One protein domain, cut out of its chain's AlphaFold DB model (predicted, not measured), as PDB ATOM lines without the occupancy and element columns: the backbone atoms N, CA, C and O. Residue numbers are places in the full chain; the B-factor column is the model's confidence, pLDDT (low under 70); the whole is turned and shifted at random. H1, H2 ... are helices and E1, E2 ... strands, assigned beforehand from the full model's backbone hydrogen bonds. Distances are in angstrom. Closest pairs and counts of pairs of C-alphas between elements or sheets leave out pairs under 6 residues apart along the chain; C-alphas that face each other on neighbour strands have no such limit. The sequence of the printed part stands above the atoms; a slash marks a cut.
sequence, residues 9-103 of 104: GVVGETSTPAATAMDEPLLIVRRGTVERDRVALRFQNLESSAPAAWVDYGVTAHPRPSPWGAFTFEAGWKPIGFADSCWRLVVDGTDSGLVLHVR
ATOM      1  N   GLY A   9     253.842 230.156 274.386       89.50
ATOM      2  CA  GLY A   9     253.616 231.575 274.178       89.50
ATOM      3  C   GLY A   9     252.212 231.989 274.538       89.50
ATOM      4  O   GLY A   9     251.348 231.150 274.777       89.50
ATOM      5  N   VAL A  10     251.990 233.293 274.500       90.12
ATOM      6  CA  VAL A  10     250.654 233.885 274.501       90.12
ATOM      7  C   VAL A  10     250.420 234.614 273.188       90.12
ATOM      8  O   VAL A  10     251.329 235.250 272.638       90.12
ATOM      9  N   VAL A  11     249.212 234.505 272.646       88.38
ATOM     10  CA  VAL A  11     248.810 235.288 271.474       88.38
ATOM     11  C   VAL A  11     248.498 236.706 271.948       88.38
ATOM     12  O   VAL A  11     247.746 236.886 272.897       88.38
ATOM     13  N   GLY A  12     249.094 237.706 271.294       85.19
ATOM     14  CA  GLY A  12     248.995 239.104 271.717       85.19
ATOM     15  C   GLY A  12     250.035 239.499 272.769       85.19
ATOM     16  O   GLY A  12     251.190 239.039 272.730       85.19
ATOM     17  N   GLU A  13     249.616 240.395 273.660       86.69
ATOM     18  CA  GLU A  13     250.431 241.021 274.702       86.69
ATOM     19  C   GLU A  13     250.391 240.230 276.016       86.69
ATOM     20  O   GLU A  13     249.413 239.562 276.338       86.69
ATOM     21  N   THR A  14     251.459 240.328 276.809       88.25
ATOM     22  CA  THR A  14     251.498 239.804 278.185       88.25
ATOM     23  C   THR A  14     250.949 240.803 279.202       88.25
ATOM     24  O   THR A  14     251.060 240.588 280.405       88.25
ATOM     25  N   SER A  15     250.360 241.908 278.748       89.62
ATOM     26  CA  SER A  15     249.692 242.868 279.611       89.62
ATOM     27  C   SER A  15     248.291 243.152 279.104       89.62
ATOM     28  O   SER A  15     248.091 243.328 277.908       89.62
ATOM     29  N   THR A  16     247.323 243.209 280.013       90.56
ATOM     30  CA  THR A  16     245.918 243.463 279.679       90.56
ATOM     31  C   THR A  16     245.280 244.370 280.735       90.56
ATOM     32  O   THR A  16     245.658 244.260 281.903       90.56
ATOM     33  N   PRO A  17     244.358 245.282 280.381       92.19
ATOM     34  CA  PRO A  17     243.525 245.974 281.365       92.19
ATOM     35  C   PRO A  17     242.631 244.987 282.129       92.19
ATOM     36  O   PRO A  17     242.128 244.024 281.542       92.19
ATOM     37  N   ALA A  18     242.360 245.251 283.407       89.06
ATOM     38  CA  ALA A  18     241.483 244.413 284.226       89.06
ATOM     39  C   ALA A  18     240.074 244.298 283.623       89.06
ATOM     40  O   ALA A  18     239.490 243.218 283.632       89.06
ATOM     41  N   ALA A  19     239.556 245.378 283.027       87.31
ATOM     42  CA  ALA A  19     238.281 245.356 282.309       87.31
ATOM     43  C   ALA A  19     238.291 244.355 281.138       87.31
ATOM     44  O   ALA A  19     237.392 243.532 281.028       87.31
ATOM     45  N   THR A  20     239.344 244.356 280.316       86.81
ATOM     46  CA  THR A  20     239.486 243.419 279.187       86.81
ATOM     47  C   THR A  20     239.663 241.978 279.662       86.81
ATOM     48  O   THR A  20     239.068 241.066 279.095       86.81
ATOM     49  N   ALA A  21     240.426 241.755 280.736       84.75
ATOM     50  CA  ALA A  21     240.602 240.430 281.331       84.75
ATOM     51  C   ALA A  21     239.267 239.791 281.765       84.75
ATOM     52  O   ALA A  21     239.129 238.568 281.760       84.75
ATOM     53  N   MET A  22     238.270 240.597 282.137       77.06
ATOM     54  CA  MET A  22     236.956 240.083 282.529       77.06
ATOM     55  C   MET A  22     236.141 239.524 281.360       77.06
ATOM     56  O   MET A  22     235.316 238.638 281.596       77.06
ATOM     57  N   ASP A  23     236.389 240.009 280.142       83.31
ATOM     58  CA  ASP A  23     235.534 239.769 278.976       83.31
ATOM     59  C   ASP A  23     236.208 238.917 277.884       83.31
ATOM     60  O   ASP A  23     235.518 238.263 277.100       83.31
ATOM     61  N   GLU A  24     237.544 238.865 277.839       86.31
ATOM     62  CA  GLU A  24     238.301 238.162 276.794       86.31
ATOM     63  C   GLU A  24     239.167 237.021 277.350       86.31
ATOM     64  O   GLU A  24     239.766 237.171 278.412       86.31
ATOM     65  N   PRO A  25     239.303 235.875 276.653       89.44
ATOM     66  CA  PRO A  25     240.160 234.784 277.108       89.44
ATOM     67  C   PRO A  25     241.650 235.096 276.917       89.44
ATOM     68  O   PRO A  25     242.062 235.740 275.951       89.44
ATOM     69  N   LEU A  26     242.488 234.540 277.790       90.56
ATOM     70  CA  LEU A  26     243.921 234.430 277.560       90.56
ATOM     71  C   LEU A  26     244.187 233.276 276.589       90.56
ATOM     72  O   LEU A  26     243.834 232.124 276.853       90.56
ATOM     73  N   LEU A  27     244.860 233.578 275.482       92.31
ATOM     74  CA  LEU A  27     245.207 232.594 274.463       92.31
ATOM     75  C   LEU A  27     246.660 232.169 274.605       92.31
ATOM     76  O   LEU A  27     247.574 232.978 274.453       92.31
ATOM     77  N   ILE A  28     246.865 230.881 274.841       92.62
ATOM     78  CA  ILE A  28     248.176 230.265 275.014       92.62
ATOM     79  C   ILE A  28     248.445 229.348 273.824       92.62
ATOM     80  O   ILE A  28     247.553 228.667 273.319       92.62
ATOM     81  N   VAL A  29     249.687 229.321 273.355       92.19
ATOM     82  CA  VAL A  29     250.137 228.463 272.253       92.19
ATOM     83  C   VAL A  29     251.274 227.568 272.715       92.19
ATOM     84  O   VAL A  29     252.125 227.989 273.497       92.19
ATOM     85  N   ARG A  30     251.313 226.343 272.187       90.56
ATOM     86  CA  ARG A  30     252.466 225.442 272.285       90.56
ATOM     87  C   ARG A  30     252.836 224.935 270.893       90.56
ATOM     88  O   ARG A  30     251.965 224.521 270.128       90.56
ATOM     89  N   ARG A  31     254.124 224.943 270.545       87.56
ATOM     90  CA  ARG A  31     254.590 224.414 269.255       87.56
ATOM     91  C   ARG A  31     254.293 222.914 269.152       87.56
ATOM     92  O   ARG A  31     254.608 222.167 270.071       87.56
ATOM     93  N   GLY A  32     253.745 222.490 268.015       87.94
ATOM     94  CA  GLY A  32     253.427 221.081 267.755       87.94
ATOM     95  C   GLY A  32     252.131 220.588 268.403       87.94
ATOM     96  O   GLY A  32     251.879 219.391 268.357       87.94
ATOM     97  N   THR A  33     251.322 221.486 268.977       91.44
ATOM     98  CA  THR A  33     249.994 221.150 269.514       91.44
ATOM     99  C   THR A  33     249.102 220.559 268.429       91.44
ATOM    100  O   THR A  33     249.042 221.095 267.317       91.44
ATOM    101  N   VAL A  34     248.371 219.503 268.778       91.94
ATOM    102  CA  VAL A  34     247.333 218.892 267.944       91.94
ATOM    103  C   VAL A  34     245.950 219.033 268.582       91.94
ATOM    104  O   VAL A  34     245.798 219.502 269.712       91.94
ATOM    105  N   GLU A  35     244.909 218.657 267.838       91.31
ATOM    106  CA  GLU A  35     243.536 218.710 268.335       91.31
ATOM    107  C   GLU A  35     243.391 217.890 269.626       91.31
ATOM    108  O   GLU A  35     243.837 216.745 269.698       91.31
ATOM    109  N   ARG A  36     242.707 218.461 270.627       91.25
ATOM    110  CA  ARG A  36     242.398 217.825 271.922       91.25
ATOM    111  C   ARG A  36     243.585 217.556 272.846       91.25
ATOM    112  O   ARG A  36     243.368 216.963 273.906       91.25
ATOM    113  N   ASP A  37     244.785 218.032 272.517       95.19
ATOM    114  CA  ASP A  37     245.874 218.095 273.492       95.19
ATOM    115  C   ASP A  37     245.413 218.828 274.752       95.19
ATOM    116  O   ASP A  37     244.594 219.749 274.699       95.19
ATOM    117  N   ARG A  38     245.939 218.422 275.906       95.81
ATOM    118  CA  ARG A  38     245.640 219.052 277.193       95.81
ATOM    119  C   ARG A  38     246.915 219.520 277.852       95.81
ATOM    120  O   ARG A  38     247.928 218.830 277.790       95.81
ATOM    121  N   VAL A  39     246.828 220.663 278.518       94.88
ATOM    122  CA  VAL A  39     247.908 221.179 279.358       94.88
ATOM    123  C   VAL A  39     247.362 221.594 280.712       94.88
ATOM    124  O   VAL A  39     246.228 222.071 280.832       94.88
ATOM    125  N   ALA A  40     248.188 221.406 281.733       96.31
ATOM    126  CA  ALA A  40     247.979 221.995 283.040       96.31
ATOM    127  C   ALA A  40     248.655 223.365 283.065       96.31
ATOM    128  O   ALA A  40     249.859 223.482 282.831       96.31
ATOM    129  N   LEU A  41     247.886 224.405 283.355       95.25
ATOM    130  CA  LEU A  41     248.391 225.752 283.563       95.25
ATOM    131  C   LEU A  41     248.381 226.047 285.051       95.25
ATOM    132  O   LEU A  41     247.391 225.775 285.726       95.25
ATOM    133  N   ARG A  42     249.448 226.668 285.534       95.69
ATOM    134  CA  ARG A  42     249.493 227.287 286.850       95.69
ATOM    135  C   ARG A  42     249.919 228.734 286.704       95.69
ATOM    136  O   ARG A  42     250.969 229.022 286.137       95.69
ATOM    137  N   PHE A  43     249.130 229.629 287.270       94.44
ATOM    138  CA  PHE A  43     249.474 231.033 287.417       94.44
ATOM    139  C   PHE A  43     249.937 231.252 288.847       94.44
ATOM    140  O   PHE A  43     249.160 231.076 289.781       94.44
ATOM    141  N   GLN A  44     251.209 231.590 289.029       95.00
ATOM    142  CA  GLN A  44     251.780 231.905 290.335       95.00
ATOM    143  C   GLN A  44     251.788 233.415 290.524       95.00
ATOM    144  O   GLN A  44     252.307 234.141 289.678       95.00
ATOM    145  N   ASN A  45     251.218 233.878 291.626       92.88
ATOM    146  CA  ASN A  45     251.192 235.288 291.973       92.88
ATOM    147  C   ASN A  45     252.612 235.734 292.339       92.88
ATOM    148  O   ASN A  45     253.231 235.147 293.228       92.88
ATOM    149  N   LEU A  46     253.146 236.720 291.621       89.62
ATOM    150  CA  LEU A  46     254.472 237.276 291.900       89.62
ATOM    151  C   LEU A  46     254.389 238.512 292.789       89.62
ATOM    152  O   LEU A  46     255.253 238.715 293.637       89.62
ATOM    153  N   GLU A  47     253.361 239.326 292.578       73.44
ATOM    154  CA  GLU A  47     253.125 240.586 293.270       73.44
ATOM    155  C   GLU A  47     251.706 241.035 292.911       73.44
ATOM    156  O   GLU A  47     251.409 241.191 291.723       73.44
ATOM    157  N   SER A  48     250.800 241.172 293.888       67.25
ATOM    158  CA  SER A  48     249.468 241.728 293.614       67.25
ATOM    159  C   SER A  48     248.617 242.042 294.848       67.25
ATOM    160  O   SER A  48     248.906 241.631 295.972       67.25
ATOM    161  N   SER A  49     247.493 242.704 294.562       68.75
ATOM    162  CA  SER A  49     246.276 242.813 295.375       68.75
ATOM    163  C   SER A  49     245.339 241.587 295.282       68.75
ATOM    164  O   SER A  49     244.283 241.563 295.921       68.75
ATOM    165  N   ALA A  50     245.671 240.577 294.468       75.94
ATOM    166  CA  ALA A  50     244.782 239.458 294.178       75.94
ATOM    167  C   ALA A  50     244.700 238.464 295.357       75.94
ATOM    168  O   ALA A  50     245.704 238.201 296.019       75.94
ATOM    169  N   PRO A  51     243.532 237.840 295.606       79.44
ATOM    170  CA  PRO A  51     243.297 237.050 296.818       79.44
ATOM    171  C   PRO A  51     244.007 235.685 296.844       79.44
ATOM    172  O   PRO A  51     244.064 235.050 297.895       79.44
ATOM    173  N   ALA A  52     244.513 235.199 295.708       86.81
ATOM    174  CA  ALA A  52     245.079 233.858 295.576       86.81
ATOM    175  C   ALA A  52     246.588 233.903 295.307       86.81
ATOM    176  O   ALA A  52     247.042 234.625 294.423       86.81
ATOM    177  N   ALA A  53     247.369 233.082 296.015       90.06
ATOM    178  CA  ALA A  53     248.810 232.941 295.769       90.06
ATOM    179  C   ALA A  53     249.123 232.175 294.469       90.06
ATOM    180  O   ALA A  53     250.186 232.338 293.874       90.06
ATOM    181  N   TRP A  54     248.202 231.321 294.026       93.06
ATOM    182  CA  TRP A  54     248.291 230.609 292.759       93.06
ATOM    183  C   TRP A  54     246.907 230.151 292.300       93.06
ATOM    184  O   TRP A  54     245.977 230.052 293.103       93.06
ATOM    185  N   VAL A  55     246.786 229.861 291.007       93.38
ATOM    186  CA  VAL A  55     245.574 229.320 290.384       93.38
ATOM    187  C   VAL A  55     245.964 228.266 289.358       93.38
ATOM    188  O   VAL A  55     246.862 228.511 288.552       93.38
ATOM    189  N   ASP A  56     245.256 227.137 289.352       94.69
ATOM    190  CA  ASP A  56     245.443 226.064 288.377       94.69
ATOM    191  C   ASP A  56     244.267 225.961 287.401       94.69
ATOM    192  O   ASP A  56     243.104 226.076 287.791       94.69
ATOM    193  N   TYR A  57     244.579 225.665 286.141       93.94
ATOM    194  CA  TYR A  57     243.609 225.350 285.099       93.94
ATOM    195  C   TYR A  57     244.030 224.096 284.341       93.94
ATOM    196  O   TYR A  57     245.205 223.895 284.042       93.94
ATOM    197  N   GLY A  58     243.050 223.282 283.959       94.75
ATOM    198  CA  GLY A  58     243.206 222.299 282.892       94.75
ATOM    199  C   GLY A  58     242.532 222.833 281.639       94.75
ATOM    200  O   GLY A  58     241.328 223.084 281.661       94.75
ATOM    201  N   VAL A  59     243.285 223.005 280.557       95.06
ATOM    202  CA  VAL A  59     242.755 223.534 279.292       95.06
ATOM    203  C   VAL A  59     243.023 222.562 278.153       95.06
ATOM    204  O   VAL A  59     244.025 221.843 278.142       95.06
ATOM    205  N   THR A  60     242.093 222.515 277.205       96.06
ATOM    206  CA  THR A  60     242.176 221.668 276.011       96.06
ATOM    207  C   THR A  60     242.458 222.544 274.793       96.06
ATOM    208  O   THR A  60     241.994 223.679 274.724       96.06
ATOM    209  N   ALA A  61     243.243 222.035 273.850       94.69
ATOM    210  CA  ALA A  61     243.527 222.708 272.597       94.69
ATOM    211  C   ALA A  61     242.271 222.770 271.719       94.69
ATOM    212  O   ALA A  61     241.610 221.752 271.487       94.69
ATOM    213  N   HIS A  62     241.988 223.952 271.179       93.44
ATOM    214  CA  HIS A  62     240.883 224.197 270.257       93.44
ATOM    215  C   HIS A  62     241.397 224.717 268.907       93.44
ATOM    216  O   HIS A  62     242.415 225.417 268.877       93.44
ATOM    217  N   PRO A  63     240.721 224.387 267.787       93.50
ATOM    218  CA  PRO A  63     241.057 224.944 266.482       93.50
ATOM    219  C   PRO A  63     240.882 226.465 266.494       93.50
ATOM    220  O   PRO A  63     239.767 226.978 266.557       93.50
ATOM    221  N   ARG A  64     242.001 227.182 266.428       91.31
ATOM    222  CA  ARG A  64     242.052 228.641 266.355       91.31
ATOM    223  C   ARG A  64     243.385 229.025 265.719       91.31
ATOM    224  O   ARG A  64     244.413 229.032 266.397       91.31
ATOM    225  N   PRO A  65     243.406 229.289 264.403       85.81
ATOM    226  CA  PRO A  65     244.637 229.623 263.708       85.81
ATOM    227  C   PRO A  65     245.323 230.845 264.319       85.81
ATOM    228  O   PRO A  65     244.697 231.869 264.587       85.81
ATOM    229  N   SER A  66     246.631 230.734 264.513       85.00
ATOM    230  CA  SER A  66     247.501 231.808 264.976       85.00
ATOM    231  C   SER A  66     248.823 231.763 264.199       85.00
ATOM    232  O   SER A  66     249.112 230.760 263.540       85.00
ATOM    233  N   PRO A  67     249.685 232.788 264.314       81.38
ATOM    234  CA  PRO A  67     251.027 232.751 263.725       81.38
ATOM    235  C   PRO A  67     251.906 231.568 264.178       81.38
ATOM    236  O   PRO A  67     252.967 231.345 263.606       81.38
ATOM    237  N   TRP A  68     251.487 230.814 265.201       81.12
ATOM    238  CA  TRP A  68     252.266 229.745 265.831       81.12
ATOM    239  C   TRP A  68     251.727 228.336 265.566       81.12
ATOM    240  O   TRP A  68     252.362 227.356 265.960       81.12
ATOM    241  N   GLY A  69     250.572 228.219 264.907       85.69
ATOM    242  CA  GLY A  69     249.935 226.940 264.613       85.69
ATOM    243  C   GLY A  69     248.419 227.043 264.484       85.69
ATOM    244  O   GLY A  69     247.830 228.111 264.644       85.69
ATOM    245  N   ALA A  70     247.786 225.906 264.199       91.31
ATOM    246  CA  ALA A  70     246.340 225.812 263.994       91.31
ATOM    247  C   ALA A  70     245.522 225.725 265.296       91.31
ATOM    248  O   ALA A  70     244.294 225.800 265.245       91.31
ATOM    249  N   PHE A  71     246.182 225.563 266.448       93.69
ATOM    250  CA  PHE A  71     245.533 225.294 267.730       93.69
ATOM    251  C   PHE A  71     246.020 226.241 268.829       93.69
ATOM    252  O   PHE A  71     247.208 226.566 268.900       93.69
ATOM    253  N   THR A  72     245.102 226.631 269.712       93.38
ATOM    254  CA  THR A  72     245.383 227.417 270.922       93.38
ATOM    255  C   THR A  72     244.723 226.779 272.134       93.38
ATOM    256  O   THR A  72     243.698 226.108 272.018       93.38
ATOM    257  N   PHE A  73     245.272 227.051 273.308       94.31
ATOM    258  CA  PHE A  73     244.642 226.780 274.590       94.31
ATOM    259  C   PHE A  73     244.016 228.069 275.111       94.31
ATOM    260  O   PHE A  73     244.694 229.094 275.189       94.31
ATOM    261  N   GLU A  74     242.737 228.026 275.463       92.81
ATOM    262  CA  GLU A  74     242.021 229.189 275.990       92.81
ATOM    263  C   GLU A  74     241.857 229.048 277.503       92.81
ATOM    264  O   GLU A  74     241.295 228.063 277.985       92.81
ATOM    265  N   ALA A  75     242.359 230.026 278.253       91.38
ATOM    266  CA  ALA A  75     242.183 230.123 279.696       91.38
ATOM    267  C   ALA A  75     241.384 231.387 280.031       91.38
ATOM    268  O   ALA A  75     241.621 232.454 279.468       91.38
ATOM    269  N   GLY A  76     240.436 231.285 280.962       86.31
ATOM    270  CA  GLY A  76     239.782 232.473 281.510       86.31
ATOM    271  C   GLY A  76     240.719 233.217 282.462       86.31
ATOM    272  O   GLY A  76     241.532 232.591 283.139       86.31
ATOM    273  N   TRP A  77     240.571 234.538 282.576       84.12
ATOM    274  CA  TRP A  77     241.366 235.309 283.536       84.12
ATOM    275  C   TRP A  77     240.828 235.248 284.959       84.12
ATOM    276  O   TRP A  77     241.514 235.698 285.854       84.12
ATOM    277  N   LYS A  78     239.630 234.738 285.262       81.44
ATOM    278  CA  LYS A  78     239.178 234.670 286.668       81.44
ATOM    279  C   LYS A  78     239.761 233.440 287.364       81.44
ATOM    280  O   LYS A  78     239.530 232.345 286.846       81.44
ATOM    281  N   PRO A  79     240.451 233.570 288.520       80.12
ATOM    282  CA  PRO A  79     240.583 234.741 289.394       80.12
ATOM    283  C   PRO A  79     241.945 235.472 289.311       80.12
ATOM    284  O   PRO A  79     242.345 236.097 290.282       80.12
ATOM    285  N   ILE A  80     242.683 235.406 288.206       86.31
ATOM    286  CA  ILE A  80     243.937 236.156 287.987       86.31
ATOM    287  C   ILE A  80     243.750 237.578 287.413       86.31
ATOM    288  O   ILE A  80     244.681 238.366 287.419       86.31
ATOM    289  N   GLY A  81     242.554 237.942 286.949       86.94
ATOM    290  CA  GLY A  81     242.231 239.208 286.274       86.94
ATOM    291  C   GLY A  81     242.049 240.423 287.190       86.94
ATOM    292  O   GLY A  81     241.370 241.369 286.803       86.94
ATOM    293  N   PHE A  82     242.582 240.399 288.414       88.44
ATOM    294  CA  PHE A  82     242.508 241.546 289.327       88.44
ATOM    295  C   PHE A  82     243.497 242.633 288.901       88.44
ATOM    296  O   PHE A  82     244.628 242.320 288.540       88.44
ATOM    297  N   ALA A  83     243.079 243.898 288.968       89.94
ATOM    298  CA  ALA A  83     243.946 245.036 288.677       89.94
ATOM    299  C   ALA A  83     245.206 245.036 289.557       89.94
ATOM    300  O   ALA A  83     245.173 244.596 290.710       89.94
ATOM    301  N   ASP A  84     246.298 245.553 288.998       89.56
ATOM    302  CA  ASP A  84     247.613 245.628 289.634       89.56
ATOM    303  C   ASP A  84     248.099 244.252 290.113       89.56
ATOM    304  O   ASP A  84     248.478 244.057 291.273       89.56
ATOM    305  N   SER A  85     248.042 243.260 289.215       91.25
ATOM    306  CA  SER A  85     248.520 241.908 289.504       91.25
ATOM    307  C   SER A  85     249.488 241.359 288.463       91.25
ATOM    308  O   SER A  85     249.292 241.510 287.256       91.25
ATOM    309  N   CYS A  86     250.536 240.690 288.946       92.69
ATOM    310  CA  CYS A  86     251.549 240.032 288.131       92.69
ATOM    311  C   CYS A  86     251.548 238.517 288.367       92.69
ATOM    312  O   CYS A  86     251.702 238.048 289.496       92.69
ATOM    313  N   TRP A  87     251.445 237.744 287.284       93.69
ATOM    314  CA  TRP A  87     251.312 236.287 287.330       93.69
ATOM    315  C   TRP A  87     252.352 235.593 286.465       93.69
ATOM    316  O   TRP A  87     252.384 235.777 285.251       93.69
ATOM    317  N   ARG A  88     253.168 234.732 287.068       93.88
ATOM    318  CA  ARG A  88     254.047 233.823 286.329       93.88
ATOM    319  C   ARG A  88     253.252 232.645 285.789       93.88
ATOM    320  O   ARG A  88     252.562 231.976 286.555       93.88
ATOM    321  N   LEU A  89     253.403 232.353 284.502       93.19
ATOM    322  CA  LEU A  89     252.791 231.188 283.872       93.19
ATOM    323  C   LEU A  89     253.729 229.976 283.925       93.19
ATOM    324  O   LEU A  89     254.840 229.997 283.396       93.19
ATOM    325  N   VAL A  90     253.238 228.889 284.503       93.69
ATOM    326  CA  VAL A  90     253.856 227.561 284.524       93.69
ATOM    327  C   VAL A  90     252.970 226.619 283.707       93.69
ATOM    328  O   VAL A  90     251.752 226.614 283.880       93.69
ATOM    329  N   VAL A  91     253.564 225.819 282.820       93.12
ATOM    330  CA  VAL A  91     252.844 224.885 281.938       93.12
ATOM    331  C   VAL A  91     253.379 223.474 282.144       93.12
ATOM    332  O   VAL A  91     254.579 223.241 282.023       93.12
ATOM    333  N   ASP A  92     252.495 222.533 282.477       93.94
ATOM    334  CA  ASP A  92     252.819 221.141 282.827       93.94
ATOM    335  C   ASP A  92     253.955 221.040 283.864       93.94
ATOM    336  O   ASP A  92     254.871 220.227 283.756       93.94
ATOM    337  N   GLY A  93     253.931 221.932 284.861       91.19
ATOM    338  CA  GLY A  93     254.944 222.007 285.920       91.19
ATOM    339  C   GLY A  93     256.273 222.652 285.512       91.19
ATOM    340  O   GLY A  93     257.155 222.781 286.356       91.19
ATOM    341  N   THR A  94     256.421 223.093 284.260       89.75
ATOM    342  CA  THR A  94     257.625 223.777 283.765       89.75
ATOM    343  C   THR A  94     257.398 225.284 283.701       89.75
ATOM    344  O   THR A  94     256.401 225.742 283.140       89.75
ATOM    345  N   ASP A  95     258.315 226.067 284.276       89.75
ATOM    346  CA  ASP A  95     258.269 227.528 284.175       89.75
ATOM    347  C   ASP A  95     258.426 227.952 282.710       89.75
ATOM    348  O   ASP A  95     259.394 227.589 282.042       89.75
ATOM    349  N   SER A  96     257.448 228.705 282.209       88.38
ATOM    350  CA  SER A  96     257.467 229.202 280.836       88.38
ATOM    351  C   SER A  96     258.371 230.433 280.686       88.38
ATOM    352  O   SER A  96     258.797 230.764 279.585       88.38
ATOM    353  N   GLY A  97     258.676 231.136 281.781       88.56
ATOM    354  CA  GLY A  97     259.343 232.436 281.757       88.56
ATOM    355  C   GLY A  97     258.428 233.598 281.349       88.56
ATOM    356  O   GLY A  97     258.906 234.725 281.242       88.56
ATOM    357  N   LEU A  98     257.124 233.364 281.131       89.94
ATOM    358  CA  LEU A  98     256.147 234.439 280.926       89.94
ATOM    359  C   LEU A  98     255.644 234.977 282.257       89.94
ATOM    360  O   LEU A  98     255.271 234.222 283.157       89.94
ATOM    361  N   VAL A  99     255.543 236.301 282.309       92.06
ATOM    362  CA  VAL A  99     254.815 237.028 283.342       92.06
ATOM    363  C   VAL A  99     253.695 237.805 282.671       92.06
ATOM    364  O   VAL A  99     253.936 238.517 281.696       92.06
ATOM    365  N   LEU A 100     252.482 237.648 283.188       91.69
ATOM    366  CA  LEU A 100     251.296 238.381 282.776       91.69
ATOM    367  C   LEU A 100     251.030 239.516 283.755       91.69
ATOM    368  O   LEU A 100     250.985 239.273 284.957       91.69
ATOM    369  N   HIS A 101     250.829 240.723 283.242       92.62
ATOM    370  CA  HIS A 101     250.521 241.901 284.044       92.62
ATOM    371  C   HIS A 101     249.102 242.393 283.759       92.62
ATOM    372  O   HIS A 101     248.807 242.877 282.662       92.62
ATOM    373  N   VAL A 102     248.235 242.308 284.761       91.81
ATOM    374  CA  VAL A 102     246.897 242.886 284.714       91.81
ATOM    375  C   VAL A 102     246.978 244.321 285.211       91.81
ATOM    376  O   VAL A 102     247.166 244.576 286.399       91.81
ATOM    377  N   ARG A 103     246.868 245.253 284.268       92.19
ATOM    378  CA  ARG A 103     246.838 246.691 284.531       92.19
ATOM    379  C   ARG A 103     245.462 247.102 285.063       92.19
ATOM    380  O   ARG A 103     244.503 246.356 284.854       92.19
TER     381      ARG A 103
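AT A GLANCE: This is residues 9 to 103 of the 104 residues of an uncharacterized protein of Chloroflexi bacterium (UniProt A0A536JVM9). A single sheet of seven strands curls like part of a barrel and folds back on itself, with E4 as the hinge between a larger leaf of E1, E7, E6 and E3 and a smaller leaf of E5 and E2. The first residues reach from one edge of the sheet to the other, residues 9 to 10 pairing with E2 and residues 15 to 17 forming E1 beside E7, and the short helix H1 sits by the far end of E7. The printed part has 95 residues, with seven named strands and one named helix in the order E1, H1, E2, E3, E4, E5, E6, E7. The sheet runs E1, E7, E6, E3, E4, E5, E2 and is mixed, and the class is mostly strand. The whole is compact, with a radius of gyration of the C-alphas of 12.6 A and spans of 36 by 26 by 18 A.

IN THESE COORDINATES: E1 is residues 15 to 17, 7.1 A from first to last C-alpha, and its C-alpha 15 is at (249.692, 242.868, 279.611). H1 is residues 18 to 23, 9.2 A long. E2 follows at residues 26 to 30, 13.5 A. E3 takes residues 38 to 48 and is 28.3 A long. E4, residues 54 to 66, is the longest strand by residues with 13; it measures 27.8 A, begins with C-alpha 54 at (248.291, 230.609, 292.759) and bends by 95 degrees at residue 63. E5 is residues 69 to 75, 17.3 A, and E6 is residues 85 to 91, 19.1 A. E7, residues 94 to 103, is 25.3 A long, bends by 59 degrees at residue 97 and ends with C-alpha 103 at (246.838, 246.691, 284.531).

HOW THE PARTS SIT: The sheet is strongly twisted, and its edge strands are E1 and E2, which are apart. E1 and E7 are parallel at 33 degrees, with N 103 and O 16 within hydrogen-bond range at 2.8 A. E7 and E6 form a hairpin, antiparallel at 155 degrees, with N 87 and O 100 at 2.8 A. E6 and E3 are antiparallel at 152 degrees, with N 44 and O 88 at 2.8 A. E3, E4 and E5 form a meander, each strand the antiparallel neighbour of the one before. Its two hairpins are staggered on E4: residues 54 to 60 pair with E3, with N 41 and O 57 at 2.8 A, and residues 61 to 66 pair with E5, with N 62 and O 72 at 2.9 A. E5 and E2 are antiparallel at 136 degrees, with N 28 and O 73 at 2.8 A. E2 to E5 and E3 to E6 are each a Greek key, four strands in a row of which three are a meander and the first is the antiparallel neighbour of the fourth. In this folded sheet the two leaves face each other with 14 pairs of C-alphas within 11 A. H1 is on the sheet, and its closest C-alphas to E7 are those of Ala 18 and Val 102, 5.6 A apart. It is only just over none of the strands, with 2 of its 6 C-alphas falling on E7. In H1, 1 of 2 O i to N i+4 pairs is within hydrogen-bond range.

THE WHOLE: The two C-alphas farthest apart are those of Val 34 and Ser 49, 36.4 A. The printed part has no cut, and no link is long; those from E2 to E3 and from E5 to E6 are short, with 7 and 9 residues, and the others are tight. The mean pLDDT of the printed part is 89.4, and residues 48 to 49 are under 70.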